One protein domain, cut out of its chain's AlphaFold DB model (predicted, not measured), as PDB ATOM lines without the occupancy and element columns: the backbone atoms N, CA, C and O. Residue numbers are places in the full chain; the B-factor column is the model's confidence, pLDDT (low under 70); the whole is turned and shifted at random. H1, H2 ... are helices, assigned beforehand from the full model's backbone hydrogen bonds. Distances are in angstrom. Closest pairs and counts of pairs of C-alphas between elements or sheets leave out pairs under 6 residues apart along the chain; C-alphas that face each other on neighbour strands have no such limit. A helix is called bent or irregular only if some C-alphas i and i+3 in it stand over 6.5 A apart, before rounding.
ATOM      1  N   GLU A 665     332.422 338.904 478.913       84.50
ATOM      2  CA  GLU A 665     332.989 338.923 480.261       84.50
ATOM      3  C   GLU A 665     334.172 339.893 480.346       84.50
ATOM      4  O   GLU A 665     334.226 340.696 481.265       84.50
ATOM      5  N   ILE A 666     335.074 339.906 479.357       84.12
ATOM      6  CA  ILE A 666     336.175 340.884 479.300       84.12
ATOM      7  C   ILE A 666     335.632 342.318 479.264       84.12
ATOM      8  O   ILE A 666     336.128 343.181 479.987       84.12
ATOM      9  N   VAL A 667     334.591 342.570 478.463       89.56
ATOM     10  CA  VAL A 667     333.903 343.869 478.418       89.56
ATOM     11  C   VAL A 667     333.356 344.226 479.797       89.56
ATOM     12  O   VAL A 667     333.615 345.323 480.280       89.56
ATOM     13  N   LYS A 668     332.691 343.301 480.487       89.19
ATOM     14  CA  LYS A 668     332.190 343.531 481.846       89.19
ATOM     15  C   LYS A 668     333.308 343.861 482.839       89.19
ATOM     16  O   LYS A 668     333.176 344.798 483.617       89.19
ATOM     17  N   GLN A 669     334.429 343.146 482.778       86.00
ATOM     18  CA  GLN A 669     335.592 343.393 483.637       86.00
ATOM     19  C   GLN A 669     336.286 344.738 483.358       86.00
ATOM     20  O   GLN A 669     337.133 345.156 484.139       86.00
ATOM     21  N   SER A 670     335.937 345.425 482.266       91.38
ATOM     22  CA  SER A 670     336.463 346.755 481.939       91.38
ATOM     23  C   SER A 670     335.651 347.919 482.518       91.38
ATOM     24  O   SER A 670     336.105 349.055 482.425       91.38
ATOM     25  N   GLU A 671     334.474 347.660 483.102       94.38
ATOM     26  CA  GLU A 671     333.512 348.685 483.541       94.38
ATOM     27  C   GLU A 671     334.148 349.761 484.430       94.38
ATOM     28  O   GLU A 671     334.186 350.933 484.045       94.38
ATOM     29  N   TYR A 672     334.710 349.359 485.572       92.38
ATOM     30  CA  TYR A 672     335.345 350.288 486.508       92.38
ATOM     31  C   TYR A 672     336.636 350.882 485.949       92.38
ATOM     32  O   TYR A 672     336.894 352.067 486.123       92.38
ATOM     33  N   TYR A 673     337.412 350.112 485.181       94.25
ATOM     34  CA  TYR A 673     338.625 350.641 484.560       94.25
ATOM     35  C   TYR A 673     338.328 351.792 483.580       94.25
ATOM     36  O   TYR A 673     338.992 352.829 483.607       94.25
ATOM     37  N   ILE A 674     337.293 351.649 482.746       94.88
ATOM     38  CA  ILE A 674     336.813 352.716 481.857       94.88
ATOM     39  C   ILE A 674     336.276 353.900 482.664       94.88
ATOM     40  O   ILE A 674     336.509 355.046 482.275       94.88
ATOM     41  N   GLN A 675     335.560 353.639 483.759       93.81
ATOM     42  CA  GLN A 675     335.033 354.681 484.637       93.81
ATOM     43  C   GLN A 675     336.169 355.524 485.236       93.81
ATOM     44  O   GLN A 675     336.169 356.741 485.079       93.81
ATOM     45  N   TYR A 676     337.210 354.896 485.780       94.56
ATOM     46  CA  TYR A 676     338.353 355.621 486.338       94.56
ATOM     47  C   TYR A 676     339.157 356.375 485.267       94.56
ATOM     48  O   TYR A 676     339.573 357.512 485.484       94.56
ATOM     49  N   LEU A 677     339.320 355.811 484.062       95.06
ATOM     50  CA  LEU A 677     339.905 356.548 482.930       95.06
ATOM     51  C   LEU A 677     339.068 357.783 482.548       95.06
ATOM     52  O   LEU A 677     339.634 358.819 482.196       95.06
ATOM     53  N   GLN A 678     337.737 357.706 482.630       93.25
ATOM     54  CA  GLN A 678     336.858 358.862 482.424       93.25
ATOM     55  C   GLN A 678     337.023 359.923 483.503       93.25
ATOM     56  O   GLN A 678     336.997 361.111 483.184       93.25
ATOM     57  N   ASP A 679     337.154 359.515 484.760       91.50
ATOM     58  CA  ASP A 679     337.310 360.430 485.890       91.50
ATOM     59  C   ASP A 679     338.627 361.201 485.780       91.50
ATOM     60  O   ASP A 679     338.621 362.435 485.784       91.50
ATOM     61  N   ILE A 680     339.723 360.496 485.485       93.50
ATOM     62  CA  ILE A 680     341.029 361.099 485.186       93.50
ATOM     63  C   ILE A 680     340.928 362.054 483.987       93.50
ATOM     64  O   ILE A 680     341.340 363.213 484.061       93.50
ATOM     65  N   TYR A 681     340.330 361.616 482.876       93.12
ATOM     66  CA  TYR A 681     340.171 362.464 481.692       93.12
ATOM     67  C   TYR A 681     339.393 363.755 481.991       93.12
ATOM     68  O   TYR A 681     339.774 364.833 481.537       93.12
ATOM     69  N   ARG A 682     338.300 363.671 482.759       90.12
ATOM     70  CA  ARG A 682     337.450 364.830 483.067       90.12
ATOM     71  C   ARG A 682     338.140 365.846 483.972       90.12
ATOM     72  O   ARG A 682     337.917 367.038 483.765       90.12
ATOM     73  N   ASN A 683     338.956 365.387 484.917       89.94
ATOM     74  CA  ASN A 683     339.640 366.247 485.884       89.94
ATOM     75  C   ASN A 683     340.908 366.906 485.319       89.94
ATOM     76  O   ASN A 683     341.266 367.999 485.756       89.94
ATOM     77  N   HIS A 684     341.548 366.295 484.312       88.19
ATOM     78  CA  HIS A 684     342.849 366.749 483.794       88.19
ATOM     79  C   HIS A 684     342.860 367.163 482.319       88.19
ATOM     80  O   HIS A 684     343.924 367.456 481.770       88.19
ATOM     81  N   LYS A 685     341.704 367.213 481.649       79.94
ATOM     82  CA  LYS A 685     341.620 367.771 480.292       79.94
ATOM     83  C   LYS A 685     342.064 369.237 480.264       79.94
ATOM     84  O   LYS A 685     341.714 370.029 481.139       79.94
ATOM     85  N   LEU A 686     342.822 369.595 479.231       80.31
ATOM     86  CA  LEU A 686     343.314 370.953 478.994       80.31
ATOM     87  C   LEU A 686     342.619 371.581 477.782       80.31
ATOM     88  O   LEU A 686     342.115 370.875 476.908       80.31
ATOM     89  N   ASP A 687     342.639 372.916 477.712       82.06
ATOM     90  CA  ASP A 687     342.240 373.661 476.511       82.06
ATOM     91  C   ASP A 687     343.060 373.171 475.307       82.06
ATOM     92  O   ASP A 687     344.282 373.013 475.398       82.06
ATOM     93  N   PHE A 688     342.401 372.966 474.165       83.62
ATOM     94  CA  PHE A 688     343.033 372.555 472.913       83.62
ATOM     95  C   PHE A 688     344.254 373.422 472.550       83.62
ATOM     96  O   PHE A 688     345.236 372.922 472.003       83.62
ATOM     97  N   ASN A 689     344.241 374.716 472.879       85.12
ATOM     98  CA  ASN A 689     345.372 375.611 472.601       85.12
ATOM     99  C   ASN A 689     346.520 375.518 473.617       85.12
ATOM    100  O   ASN A 689     347.623 375.976 473.327       85.12
ATOM    101  N   ALA A 690     346.279 374.945 474.797       85.31
ATOM    102  CA  ALA A 690     347.278 374.807 475.856       85.31
ATOM    103  C   ALA A 690     348.195 373.584 475.661       85.31
ATOM    104  O   ALA A 690     349.193 373.434 476.368       85.31
ATOM    105  N   ILE A 691     347.875 372.713 474.702       86.75
ATOM    106  CA  ILE A 691     348.623 371.485 474.406       86.75
ATOM    107  C   ILE A 691     349.525 371.656 473.173       86.75
ATOM    108  O   ILE A 691     349.298 372.520 472.330       86.75
ATOM    109  N   SER A 692     350.595 370.856 473.077       88.12
ATOM    110  CA  SER A 692     351.592 370.989 472.003       88.12
ATOM    111  C   SER A 692     350.994 370.688 470.617       88.12
ATOM    112  O   SER A 692     350.062 369.890 470.528       88.12
ATOM    113  N   PRO A 693     351.550 371.234 469.516       88.12
ATOM    114  CA  PRO A 693     351.071 370.937 468.158       88.12
ATOM    115  C   PRO A 693     351.050 369.437 467.808       88.12
ATOM    116  O   PRO A 693     350.168 368.966 467.094       88.12
ATOM    117  N   GLU A 694     352.003 368.671 468.342       88.25
ATOM    118  CA  GLU A 694     352.039 367.210 468.212       88.25
ATOM    119  C   GLU A 694     350.827 366.555 468.894       88.25
ATOM    120  O   GLU A 694     350.109 365.771 468.273       88.25
ATOM    121  N   ASN A 695     350.521 366.961 470.129       89.31
ATOM    122  CA  ASN A 695     349.379 366.446 470.883       89.31
ATOM    123  C   ASN A 695     348.043 366.927 470.301       89.31
ATOM    124  O   ASN A 695     347.069 366.180 470.309       89.31
ATOM    125  N   GLN A 696     347.995 368.131 469.724       89.62
ATOM    126  CA  GLN A 696     346.827 368.619 468.987       89.62
ATOM    127  C   GLN A 696     346.496 367.715 467.800       89.62
ATOM    128  O   GLN A 696     345.322 367.462 467.556       89.62
ATOM    129  N   THR A 697     347.496 367.194 467.082       90.19
ATOM    130  CA  THR A 697     347.271 366.230 465.990       90.19
ATOM    131  C   THR A 697     346.620 364.944 466.506       90.19
ATOM    132  O   THR A 697     345.643 364.486 465.920       90.19
ATOM    133  N   VAL A 698     347.086 364.412 467.643       88.75
ATOM    134  CA  VAL A 698     346.502 363.216 468.285       88.75
ATOM    135  C   VAL A 698     345.050 363.461 468.702       88.75
ATOM    136  O   VAL A 698     344.174 362.641 468.429       88.75
ATOM    137  N   VAL A 699     344.777 364.606 469.330       89.81
ATOM    138  CA  VAL A 699     343.421 364.994 469.746       89.81
ATOM    139  C   VAL A 699     342.511 365.179 468.530       89.81
ATOM    140  O   VAL A 699     341.368 364.726 468.557       89.81
ATOM    141  N   LYS A 700     343.014 365.777 467.440       91.25
ATOM    142  CA  LYS A 700     342.253 365.931 466.192       91.25
ATOM    143  C   LYS A 700     341.854 364.598 465.580       91.25
ATOM    144  O   LYS A 700     340.704 364.448 465.183       91.25
ATOM    145  N   GLU A 701     342.781 363.648 465.537       91.44
ATOM    146  CA  GLU A 701     342.537 362.313 464.989       91.44
ATOM    147  C   GLU A 701     341.473 361.558 465.799       91.44
ATOM    148  O   GLU A 701     340.538 361.010 465.227       91.44
ATOM    149  N   ILE A 702     341.575 361.565 467.132       90.31
ATOM    150  CA  ILE A 702     340.659 360.804 467.998       90.31
ATOM    151  C   ILE A 702     339.262 361.436 468.046       90.31
ATOM    152  O   ILE A 702     338.261 360.722 468.077       90.31
ATOM    153  N   LEU A 703     339.187 362.769 468.064       90.38
ATOM    154  CA  LEU A 703     337.929 363.509 468.213       90.38
ATOM    155  C   LEU A 703     337.313 363.951 466.880       90.38
ATOM    156  O   LEU A 703     336.293 364.636 466.890       90.38
ATOM    157  N   ASN A 704     337.913 363.575 465.745       88.12
ATOM    158  CA  ASN A 704     337.527 364.025 464.402       88.12
ATOM    159  C   ASN A 704     337.426 365.558 464.282       88.12
ATOM    160  O   ASN A 704     336.504 366.086 463.662       88.12
ATOM    161  N   ILE A 705     338.371 366.283 464.887       90.56
ATOM    162  CA  ILE A 705     338.428 367.747 464.799       90.56
ATOM    163  C   ILE A 705     339.126 368.153 463.502       90.56
ATOM    164  O   ILE A 705     340.255 367.740 463.235       90.56
ATOM    165  N   THR A 706     338.497 369.042 462.741       90.00
ATOM    166  CA  THR A 706     339.052 369.609 461.510       90.00
ATOM    167  C   THR A 706     339.640 371.008 461.736       90.00
ATOM    168  O   THR A 706     339.378 371.678 462.742       90.00
ATOM    169  N   ASP A 707     340.498 371.461 460.817       86.69
ATOM    170  CA  ASP A 707     341.201 372.745 460.957       86.69
ATOM    171  C   ASP A 707     340.268 373.962 460.875       86.69
ATOM    172  O   ASP A 707     340.548 374.981 461.510       86.69
ATOM    173  N   ASP A 708     339.143 373.834 460.171       89.81
ATOM    174  CA  ASP A 708     338.105 374.853 459.991       89.81
ATOM    175  C   ASP A 708     337.201 375.059 461.220       89.81
ATOM    176  O   ASP A 708     336.510 376.075 461.299       89.81
ATOM    177  N   MET A 709     337.237 374.156 462.210       91.12
ATOM    178  CA  MET A 709     336.490 374.323 463.462       91.12
ATOM    179  C   MET A 709     337.024 375.494 464.302       91.12
ATOM    180  O   MET A 709     338.240 375.688 464.443       91.12
ATOM    181  N   THR A 710     336.115 376.236 464.941       92.31
ATOM    182  CA  THR A 710     336.457 377.284 465.914       92.31
ATOM    183  C   THR A 710     337.047 376.684 467.191       92.31
ATOM    184  O   THR A 710     336.811 375.523 467.515       92.31
ATOM    185  N   ILE A 711     337.798 377.478 467.963       85.69
ATOM    186  CA  ILE A 711     338.368 377.038 469.253       85.69
ATOM    187  C   ILE A 711     337.271 376.519 470.197       85.69
ATOM    188  O   ILE A 711     337.440 375.481 470.829       85.69
ATOM    189  N   GLU A 712     336.122 377.194 470.233       89.12
ATOM    190  CA  GLU A 712     334.963 376.772 471.021       89.12
ATOM    191  C   GLU A 712     334.432 375.404 470.568       89.12
ATOM    192  O   GLU A 712     334.198 374.529 471.394       89.12
ATOM    193  N   GLN A 713     334.319 375.166 469.256       90.50
ATOM    194  CA  GLN A 713     333.902 373.866 468.722       90.50
ATOM    195  C   GLN A 713     334.902 372.749 469.056       90.50
ATOM    196  O   GLN A 713     334.488 371.623 469.332       90.50
ATOM    197  N   LYS A 714     336.205 373.053 469.066       90.44
ATOM    198  CA  LYS A 714     337.270 372.104 469.439       90.44
ATOM    199  C   LYS A 714     337.192 371.731 470.919       90.44
ATOM    200  O   LYS A 714     337.206 370.548 471.248       90.44
ATOM    201  N   ASN A 715     337.037 372.721 471.797       87.69
ATOM    202  CA  ASN A 715     336.903 372.495 473.237       87.69
ATOM    203  C   ASN A 715     335.585 371.779 473.584       87.69
ATOM    204  O   ASN A 715     335.594 370.839 474.374       87.69
ATOM    205  N   ASN A 716     334.484 372.098 472.897       88.62
ATOM    206  CA  ASN A 716     333.224 371.364 473.041       88.62
ATOM    207  C   ASN A 716     333.354 369.886 472.625       88.62
ATOM    208  O   ASN A 716     332.743 369.021 473.251       88.62
ATOM    209  N   ALA A 717     334.150 369.570 471.597       89.38
ATOM    210  CA  ALA A 717     334.414 368.185 471.200       89.38
ATOM    211  C   ALA A 717     335.224 367.418 472.265       89.38
ATOM    212  O   ALA A 717     334.908 366.264 472.561       89.38
ATOM    213  N   ILE A 718     336.216 368.069 472.888       88.88
ATOM    214  CA  ILE A 718     336.969 367.525 474.035       88.88
ATOM    215  C   ILE A 718     336.024 367.243 475.208       88.88
ATOM    216  O   ILE A 718     336.076 366.163 475.802       88.88
ATOM    217  N   ASP A 719     335.126 368.176 475.516       87.50
ATOM    218  CA  ASP A 719     334.161 368.025 476.604       87.50
ATOM    219  C   ASP A 719     333.144 366.912 476.338       87.50
ATOM    220  O   ASP A 719     332.814 366.147 477.249       87.50
ATOM    221  N   ALA A 720     332.679 366.781 475.096       88.69
ATOM    222  CA  ALA A 720     331.695 365.780 474.699       88.69
ATOM    223  C   ALA A 720     332.251 364.345 474.695       88.69
ATOM    224  O   ALA A 720     331.486 363.399 474.905       88.69
ATOM    225  N   PHE A 721     333.564 364.161 474.507       89.94
ATOM    226  CA  PHE A 721     334.185 362.840 474.356       89.94
ATOM    227  C   PHE A 721     333.813 361.865 475.480       89.94
ATOM    228  O   PHE A 721     333.333 360.764 475.195       89.94
ATOM    229  N   SER A 722     333.957 362.277 476.745       84.38
ATOM    230  CA  SER A 722     333.664 361.411 477.896       84.38
ATOM    231  C   SER A 722     332.177 361.093 478.057       84.38
ATOM    232  O   SER A 722     331.813 360.090 478.663       84.38
ATOM    233  N   PHE A 723     331.291 361.938 477.519       83.69
ATOM    234  CA  PHE A 723     329.853 361.673 477.538       83.69
ATOM    235  C   PHE A 723     329.449 360.641 476.489       83.69
ATOM    236  O   PHE A 723     328.579 359.813 476.763       83.69
ATOM    237  N   SER A 724     330.080 360.677 475.315       83.44
ATOM    238  CA  SER A 724     329.797 359.764 474.204       83.44
ATOM    239  C   SER A 724     330.500 358.408 474.326       83.44
ATOM    240  O   SER A 724     330.019 357.431 473.761       83.44
ATOM    241  N   ASN A 725     331.599 358.328 475.080       87.38
ATOM    242  CA  ASN A 725     332.427 357.127 475.214       87.38
ATOM    243  C   ASN A 725     332.315 356.524 476.619       87.38
ATOM    244  O   ASN A 725     333.306 356.397 477.339       87.38
ATOM    245  N   LYS A 726     331.086 356.188 477.024       88.75
ATOM    246  CA  LYS A 726     330.820 355.507 478.295       88.75
ATOM    247  C   LYS A 726     330.860 353.993 478.152       88.75
ATOM    248  O   LYS A 726     330.572 353.457 477.081       88.75
ATOM    249  N   TYR A 727     331.170 353.309 479.255       91.56
ATOM    250  CA  TYR A 727     330.978 351.868 479.324       91.56
ATOM    251  C   TYR A 727     329.519 351.521 479.014       91.56
ATOM    252  O   TYR A 727     328.586 352.181 479.482       91.56
ATOM    253  N   ARG A 728     329.336 350.470 478.215       89.56
ATOM    254  CA  ARG A 728     328.046 349.838 477.986       89.56
ATOM    255  C   ARG A 728     328.237 348.332 477.966       89.56
ATOM    256  O   ARG A 728     329.167 347.831 477.337       89.56
ATOM    257  N   SER A 729     327.317 347.620 478.604       87.06
ATOM    258  CA  SER A 729     327.343 346.156 478.678       87.06
ATOM    259  C   SER A 729     327.109 345.464 477.330       87.06
ATOM    260  O   SER A 729     327.389 344.274 477.199       87.06
ATOM    261  N   ASP A 730     326.603 346.190 476.331       87.88
ATOM    262  CA  ASP A 730     326.391 345.716 474.963       87.88
ATOM    263  C   ASP A 730     327.530 346.082 473.994       87.88
ATOM    264  O   ASP A 730     327.442 345.750 472.811       87.88
ATOM    265  N   ASN A 731     328.601 346.732 474.469       88.81
ATOM    266  CA  ASN A 731     329.776 347.002 473.644       88.81
ATOM    267  C   ASN A 731     330.443 345.697 473.187       88.81
ATOM    268  O   ASN A 731     330.547 344.730 473.945       88.81
ATOM    269  N   THR A 732     330.963 345.702 471.959       88.31
ATOM    270  CA  THR A 732     331.884 344.649 471.509       88.31
ATOM    271  C   THR A 732     333.233 344.799 472.202       88.31
ATOM    272  O   THR A 732     333.618 345.903 472.608       88.31
ATOM    273  N   LEU A 733     334.000 343.712 472.285       87.00
ATOM    274  CA  LEU A 733     335.356 343.770 472.837       87.00
ATOM    275  C   LEU A 733     336.227 344.780 472.077       87.00
ATOM    276  O   LEU A 733     336.940 345.568 472.693       87.00
ATOM    277  N   LYS A 734     336.091 344.829 470.748       86.06
ATOM    278  CA  LYS A 734     336.820 345.774 469.900       86.06
ATOM    279  C   LYS A 734     336.487 347.234 470.224       86.06
ATOM    280  O   LYS A 734     337.396 348.045 470.378       86.06
ATOM    281  N   MET A 735     335.201 347.563 470.382       87.62
ATOM    282  CA  MET A 735     334.769 348.910 470.784       87.62
ATOM    283  C   MET A 735     335.330 349.298 472.155       87.62
ATOM    284  O   MET A 735     335.808 350.414 472.333       87.62
ATOM    285  N   THR A 736     335.299 348.368 473.110       90.88
ATOM    286  CA  THR A 736     335.854 348.558 474.454       90.88
ATOM    287  C   THR A 736     337.365 348.805 474.425       90.88
ATOM    288  O   THR A 736     337.844 349.747 475.054       90.88
ATOM    289  N   GLU A 737     338.118 348.014 473.658       88.38
ATOM    290  CA  GLU A 737     339.566 348.190 473.486       88.38
ATOM    291  C   GLU A 737     339.916 349.534 472.839       88.38
ATOM    292  O   GLU A 737     340.807 350.238 473.319       88.38
ATOM    293  N   ASP A 738     339.209 349.910 471.772       88.75
ATOM    294  CA  ASP A 738     339.439 351.180 471.082       88.75
ATOM    295  C   ASP A 738     339.094 352.372 471.987       88.75
ATOM    296  O   ASP A 738     339.829 353.361 472.015       88.75
ATOM    297  N   MET A 739     338.040 352.260 472.798       91.44
ATOM    298  CA  MET A 739     337.657 353.277 473.776       91.44
ATOM    299  C   MET A 739     338.734 353.480 474.848       91.44
ATOM    300  O   MET A 739     339.169 354.610 475.066       91.44
ATOM    301  N   ILE A 740     339.212 352.403 475.477       92.81
ATOM    302  CA  ILE A 740     340.292 352.462 476.478       92.81
ATOM    303  C   ILE A 740     341.561 353.056 475.864       92.81
ATOM    304  O   ILE A 740     342.172 353.959 476.436       92.81
ATOM    305  N   LYS A 741     341.932 352.606 474.660       92.88
ATOM    306  CA  LYS A 741     343.093 353.122 473.929       92.88
ATOM    307  C   LYS A 741     342.974 354.619 473.645       92.88
ATOM    308  O   LYS A 741     343.966 355.338 473.772       92.88
ATOM    309  N   ASN A 742     341.787 355.091 473.272       93.75
ATOM    310  CA  ASN A 742     341.531 356.506 473.018       93.75
ATOM    311  C   ASN A 742     341.592 357.338 474.304       93.75
ATOM    312  O   ASN A 742     342.233 358.386 474.289       93.75
ATOM    313  N   TYR A 743     341.029 356.857 475.422       95.00
ATOM    314  CA  TYR A 743     341.188 357.514 476.727       95.00
ATOM    315  C   TYR A 743     342.659 357.663 477.107       95.00
ATOM    316  O   TYR A 743     343.101 358.776 477.375       95.00
ATOM    317  N   ILE A 744     343.430 356.573 477.060       93.50
ATOM    318  CA  ILE A 744     344.860 356.592 477.400       93.50
ATOM    319  C   ILE A 744     345.604 357.605 476.525       93.50
ATOM    320  O   ILE A 744     346.293 358.477 477.047       93.50
ATOM    321  N   LYS A 745     345.425 357.548 475.197       92.12
ATOM    322  CA  LYS A 745     346.079 358.485 474.272       92.12
ATOM    323  C   LYS A 745     345.728 359.943 474.561       92.12
ATOM    324  O   LYS A 745     346.620 360.784 474.511       92.12
ATOM    325  N   LEU A 746     344.461 360.250 474.838       92.56
ATOM    326  CA  LEU A 746     344.026 361.618 475.124       92.56
ATOM    327  C   LEU A 746     344.572 362.124 476.464       92.56
ATOM    328  O   LEU A 746     345.109 363.226 476.520       92.56
ATOM    329  N   ILE A 747     344.505 361.309 477.518       93.19
ATOM    330  CA  ILE A 747     345.056 361.632 478.844       93.19
ATOM    331  C   ILE A 747     346.562 361.913 478.735       93.19
ATOM    332  O   ILE A 747     347.051 362.938 479.214       93.19
ATOM    333  N   THR A 748     347.297 361.063 478.014       89.25
ATOM    334  CA  THR A 748     348.728 361.271 477.761       89.25
ATOM    335  C   THR A 748     348.991 362.504 476.887       89.25
ATOM    336  O   THR A 748     349.937 363.248 477.147       89.25
ATOM    337  N   ALA A 749     348.148 362.790 475.886       89.00
ATOM    338  CA  ALA A 749     348.240 364.016 475.083       89.00
ATOM    339  C   ALA A 749     348.012 365.287 475.928       89.00
ATOM    340  O   ALA A 749     348.586 366.342 475.643       89.00
ATOM    341  N   PHE A 750     347.250 365.184 477.015       88.75
ATOM    342  CA  PHE A 750     347.088 366.236 478.020       88.75
ATOM    343  C   PHE A 750     348.198 366.255 479.081       88.75
ATOM    344  O   PHE A 750     348.145 367.054 480.012       88.75
ATOM    345  N   LYS A 751     349.258 365.460 478.882       88.38
ATOM    346  CA  LYS A 751     350.453 365.360 479.737       88.38
ATOM    347  C   LYS A 751     350.175 364.858 481.157       88.38
ATOM    348  O   LYS A 751     350.927 365.188 482.070       88.38
ATOM    349  N   TYR A 752     349.136 364.050 481.330       91.00
ATOM    350  CA  TYR A 752     348.875 363.366 482.590       91.00
ATOM    351  C   TYR A 752     349.541 361.982 482.609       91.00
ATOM    352  O   TYR A 752     349.456 361.241 481.622       91.00
ATOM    353  N   ASP A 753     350.216 361.640 483.712       88.44
ATOM    354  CA  ASP A 753     350.907 360.359 483.886       88.44
ATOM    355  C   ASP A 753     349.978 359.307 484.510       88.44
ATOM    356  O   ASP A 753     349.392 359.518 485.562       88.44
ATOM    357  N   LEU A 754     349.850 358.143 483.877       89.38
ATOM    358  CA  LEU A 754     348.989 357.051 484.346       89.38
ATOM    359  C   LEU A 754     349.735 356.042 485.242       89.38
ATOM    360  O   LEU A 754     349.312 354.889 485.370       89.38
ATOM    361  N   THR A 755     350.867 356.433 485.835       86.25
ATOM    362  CA  THR A 755     351.553 355.609 486.839       86.25
ATOM    363  C   THR A 755     350.757 355.544 488.142       86.25
ATOM    364  O   THR A 755     350.129 356.516 488.559       86.25
ATOM    365  N   TYR A 756     350.812 354.389 488.817       78.06
ATOM    366  CA  TYR A 756     350.121 354.173 490.092       78.06
ATOM    367  C   TYR A 756     350.493 355.227 491.144       78.06
ATOM    368  O   TYR A 756     349.611 355.783 491.787       78.06
ATOM    369  N   GLU A 757     351.784 355.545 491.280       83.25
ATOM    370  CA  GLU A 757     352.253 356.549 492.242       83.25
ATOM    371  C   GLU A 757     351.698 357.946 491.936       83.25
ATOM    372  O   GLU A 757     351.335 358.671 492.860       83.25
ATOM    373  N   HIS A 758     351.580 358.311 490.653       90.88
ATOM    374  CA  HIS A 758     351.001 359.594 490.266       90.88
ATOM    375  C   HIS A 758     349.516 359.658 490.628       90.88
ATOM    376  O   HIS A 758     349.125 360.547 491.382       90.88
ATOM    377  N   ILE A 759     348.731 358.664 490.194       88.75
ATOM    378  CA  ILE A 759     347.283 358.581 490.442       88.75
ATOM    379  C   ILE A 759     346.982 358.561 491.945       88.75
ATOM    380  O   ILE A 759     346.140 359.319 492.418       88.75
ATOM    381  N   LYS A 760     347.713 357.756 492.722       85.19
ATOM    382  CA  LYS A 760     347.546 357.653 494.179       85.19
ATOM    383  C   LYS A 760     347.821 358.971 494.907       85.19
ATOM    384  O   LYS A 760     347.240 359.229 495.957       85.19
ATOM    385  N   SER A 761     348.741 359.782 494.387       89.88
ATOM    386  CA  SER A 761     349.119 361.068 494.988       89.88
ATOM    387  C   SER A 761     348.229 362.242 494.558       89.88
ATOM    388  O   SER A 761     348.368 363.341 495.103       89.88
ATOM    389  N   ASP A 762     347.326 362.034 493.597       90.44
ATOM    390  CA  ASP A 762     346.524 363.092 492.991       90.44
ATOM    391  C   ASP A 762     345.254 363.399 493.792       90.44
ATOM    392  O   ASP A 762     344.214 362.754 493.654       90.44
ATOM    393  N   THR A 763     345.318 364.459 494.596       90.00
ATOM    394  CA  THR A 763     344.212 364.899 495.458       90.00
ATOM    395  C   THR A 763     342.993 365.445 494.707       90.00
ATOM    396  O   THR A 763     342.015 365.818 495.352       90.00
ATOM    397  N   THR A 764     343.050 365.582 493.379       90.81
ATOM    398  CA  THR A 764     341.899 366.021 492.570       90.81
ATOM    399  C   THR A 764     340.985 364.867 492.151       90.81
ATOM    400  O   THR A 764     339.849 365.113 491.747       90.81
ATOM    401  N   LEU A 765     341.455 363.624 492.289       90.81
ATOM    402  CA  LEU A 765     340.678 362.402 492.092       90.81
ATOM    403  C   LEU A 765     339.983 361.978 493.396       90.81
ATOM    404  O   LEU A 765     340.407 362.351 494.490       90.81
ATOM    405  N   ASP A 766     338.912 361.197 493.285       90.19
ATOM    406  CA  ASP A 766     338.258 360.577 494.437       90.19
ATOM    407  C   ASP A 766     339.083 359.405 495.011       90.19
ATOM    408  O   ASP A 766     339.956 358.842 494.347       90.19
ATOM    409  N   GLU A 767     338.804 359.044 496.267       85.94
ATOM    410  CA  GLU A 767     339.547 358.017 497.015       85.94
ATOM    411  C   GLU A 767     339.470 356.627 496.360       85.94
ATOM    412  O   GLU A 767     340.442 355.868 496.400       85.94
ATOM    413  N   GLU A 768     338.347 356.302 495.714       85.50
ATOM    414  CA  GLU A 768     338.146 355.022 495.030       85.50
ATOM    415  C   GLU A 768     339.054 354.939 493.794       85.50
ATOM    416  O   GLU A 768     339.843 354.004 493.658       85.50
ATOM    417  N   THR A 769     339.071 355.982 492.958       88.62
ATOM    418  CA  THR A 769     339.984 356.076 491.808       88.62
ATOM    419  C   THR A 769     341.461 355.984 492.229       88.62
ATOM    420  O   THR A 769     342.253 355.312 491.565       88.62
ATOM    421  N   GLN A 770     341.854 356.618 493.340       80.44
ATOM    422  CA  GLN A 770     343.239 356.587 493.846       80.44
ATOM    423  C   GLN A 770     343.696 355.192 494.298       80.44
ATOM    424  O   GLN A 770     344.889 354.874 494.224       80.44
ATOM    425  N   THR A 771     342.775 354.373 494.805       76.38
ATOM    426  CA  THR A 771     343.084 353.080 495.435       76.38
ATOM    427  C   THR A 771     342.881 351.900 494.489       76.38
ATOM    428  O   THR A 771     343.750 351.024 494.424       76.38
ATOM    429  N   ASP A 772     341.814 351.923 493.691       82.75
ATOM    430  CA  ASP A 772     341.337 350.756 492.946       82.75
ATOM    431  C   ASP A 772     341.717 350.767 491.455       82.75
ATOM    432  O   ASP A 772     341.629 349.728 490.793       82.75
ATOM    433  N   TYR A 773     342.226 351.885 490.913       88.25
ATOM    434  CA  TYR A 773     342.594 351.998 489.490       88.25
ATOM    435  C   TYR A 773     343.491 350.855 488.999       88.25
ATOM    436  O   TYR A 773     343.199 350.217 487.985       88.25
ATOM    437  N   GLU A 774     344.593 350.582 489.703       78.56
ATOM    438  CA  GLU A 774     345.560 349.568 489.269       78.56
ATOM    439  C   GLU A 774     344.997 348.148 489.442       78.56
ATOM    440  O   GLU A 774     345.303 347.267 488.637       78.56
ATOM    441  N   ILE A 775     344.109 347.939 490.421       74.81
ATOM    442  CA  ILE A 775     343.406 346.669 490.639       74.81
ATOM    443  C   ILE A 775     342.471 346.386 489.460       74.81
ATOM    444  O   ILE A 775     342.561 345.326 488.835       74.81
ATOM    445  N   GLU A 776     341.609 347.339 489.105       83.25
ATOM    446  CA  GLU A 776     340.630 347.174 488.026       83.25
ATOM    447  C   GLU A 776     341.294 347.152 486.638       83.25
ATOM    448  O   GLU A 776     340.896 346.377 485.765       83.25
ATOM    449  N   LYS A 777     342.388 347.898 486.440       83.50
ATOM    450  CA  LYS A 777     343.241 347.776 485.247       83.50
ATOM    451  C   LYS A 777     343.810 346.367 485.109       83.50
ATOM    452  O   LYS A 777     343.699 345.759 484.045       83.50
ATOM    453  N   GLN A 778     344.399 345.820 486.173       72.00
ATOM    454  CA  GLN A 778     344.939 344.460 486.151       72.00
ATOM    455  C   GLN A 778     343.842 343.421 485.932       72.00
ATOM    456  O   GLN A 778     344.053 342.464 485.193       72.00
ATOM    457  N   LYS A 779     342.657 343.610 486.513       75.94
ATOM    458  CA  LYS A 779     341.485 342.752 486.294       75.94
ATOM    459  C   LYS A 779     341.104 342.680 484.813       75.94
ATOM    460  O   LYS A 779     340.952 341.582 484.279       75.94
ATOM    461  N   TYR A 780     341.041 343.825 484.133       82.56
ATOM    462  CA  TYR A 780     340.789 343.901 482.694       82.56
ATOM    463  C   TYR A 780     341.924 343.287 481.852       82.56
ATOM    464  O   TYR A 780     341.664 342.472 480.966       82.56
ATOM    465  N   GLU A 781     343.190 343.616 482.130       74.19
ATOM    466  CA  GLU A 781     344.344 343.064 481.395       74.19
ATOM    467  C   GLU A 781     344.467 341.542 481.561       74.19
ATOM    468  O   GLU A 781     344.688 340.813 480.589       74.19
ATOM    469  N   ASN A 782     344.234 341.037 482.771       67.38
ATOM    470  CA  ASN A 782     344.213 339.605 483.060       67.38
ATOM    471  C   ASN A 782     343.033 338.897 482.387       67.38
ATOM    472  O   ASN A 782     343.138 337.718 482.055       67.38
ATOM    473  N   ALA A 783     341.911 339.589 482.173       73.12
ATOM    474  CA  ALA A 783     340.785 339.035 481.433       73.12
ATOM    475  C   ALA A 783     341.107 338.871 479.935       73.12
ATOM    476  O   ALA A 783     340.609 337.927 479.314       73.12
ATOM    477  N   LYS A 784     341.949 339.758 479.376       68.19
ATOM    478  CA  LYS A 784     342.380 339.761 477.968       68.19
ATOM    479  C   LYS A 784     343.482 338.756 477.644       68.19
ATOM    480  O   LYS A 784     343.472 338.129 476.586       68.19
ATOM    481  N   GLY A 785     344.477 338.648 478.518       60.03
ATOM    482  CA  GLY A 785     345.606 337.754 478.326       60.03
ATOM    483  C   GLY A 785     345.269 336.336 478.754       60.03
ATOM    484  O   GLY A 785     344.702 336.111 479.821       60.03
ATOM    485  N   ASN A 786     345.732 335.351 477.991       61.16
ATOM    486  CA  ASN A 786     345.911 334.033 478.564       61.16
ATOM    487  C   ASN A 786     347.161 334.043 479.467       61.16
ATOM    488  O   ASN A 786     348.209 333.516 479.106       61.16
ATOM    489  N   VAL A 787     347.082 334.707 480.627       63.75
ATOM    490  CA  VAL A 787     348.206 334.860 481.579       63.75
ATOM    491  C   VAL A 787     348.825 333.501 481.927       63.75
ATOM    492  O   VAL A 787     350.029 333.388 482.154       63.75
ATOM    493  N   TRP A 788     348.002 332.453 481.892       81.44
ATOM    494  CA  TRP A 788     348.384 331.072 482.138       81.44
ATOM    495  C   TRP A 788     349.349 330.504 481.085       81.44
ATOM    496  O   TRP A 788     350.247 329.752 481.447       81.44
TER     497      TRP A 788
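This is residues 665 to 788 of the 797 residues of the protein "Leucine-rich repeat protein" of Mycoplasma sp. Mirounga ES2806-NAS (UniProt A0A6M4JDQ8). Two helices, H2 and H5, lie side by side in the middle and run the same way; H3 packs on the later part of H5, and H4 touches H2 near their ends. H7 crosses the early part of H2 at a steep tilt, short H1 touches H7 at that end of the pair, and short H6 folds back on residues 769 to 774 of H7 as a helical hairpin, apart from H2. The 124 printed residues hold seven named helices, H1 to H7 in chain order, and no named strand: the class is all helix. The whole is compact, with a radius of gyration of the C-alphas of 15.0 A and spans of 49 by 33 by 22 A.

Start with H7, residues 767 to 784, the longest helix; it has a kink of 40 degrees near residue 774 and is irregular, C-alphas 771 and 774 being 7.5 A apart. It touches H2, residues 671 to 684, at a steep tilt of 48 degrees, opposite ways; the closest C-alphas, Tyr 673 and Glu 776, are 5.3 A apart. With residues 769 to 774 alone it touches H6, residues 756 to 761, its hairpin partner, at a shallow tilt of 15 degrees, closest at C-alphas 760 and 770, 4.4 A. With residues 776 to 784 alone it touches H1, residues 665 to 669, closest at C-alphas 669 and 780, 5.3 A. Move on to H5, residues 733 to 749, which with residues 740 to 747 alone touches H2 at a shallow tilt of 23 degrees, the same way, closest at C-alphas 681 and 747, 5.7 A. H5 and H7 are apart. With residues 742 to 749 alone H5 touches H3, residues 693 to 703, at a shallow tilt of 26 degrees, opposite ways, closest at C-alphas 695 and 749, 5.0 A. H4, residues 711 to 724, touches H2 with residues 719 to 722 alone, at a shallow tilt of 22 degrees, opposite ways, closest at C-alphas 678 and 722, 6.1 A. H4 is irregular, but only just: C-alphas 719 and 722 are 6.8 A apart. Every O i to N i+4 pair is within hydrogen-bond range in H1, H2, H3, H5 and H6, against 8 of 10 in H4 and 12 of 14 in H7.

Find C-alpha 665, where H1 begins, at (332.989, 338.923, 480.261). H2 is 20.3 A long, H4 19.9 A and H5 24.1 A. H7 runs 26.5 A from C-alpha 767 at (339.547, 358.017, 497.015) to C-alpha 784 at (342.380, 339.761, 477.968).

The two C-alphas farthest apart, Thr 710 and Trp 788, are 50.4 A apart. The printed part has no cut and no long link. Look for low model confidence, pLDDT under 70, at residue 782 and residues 784 to 787.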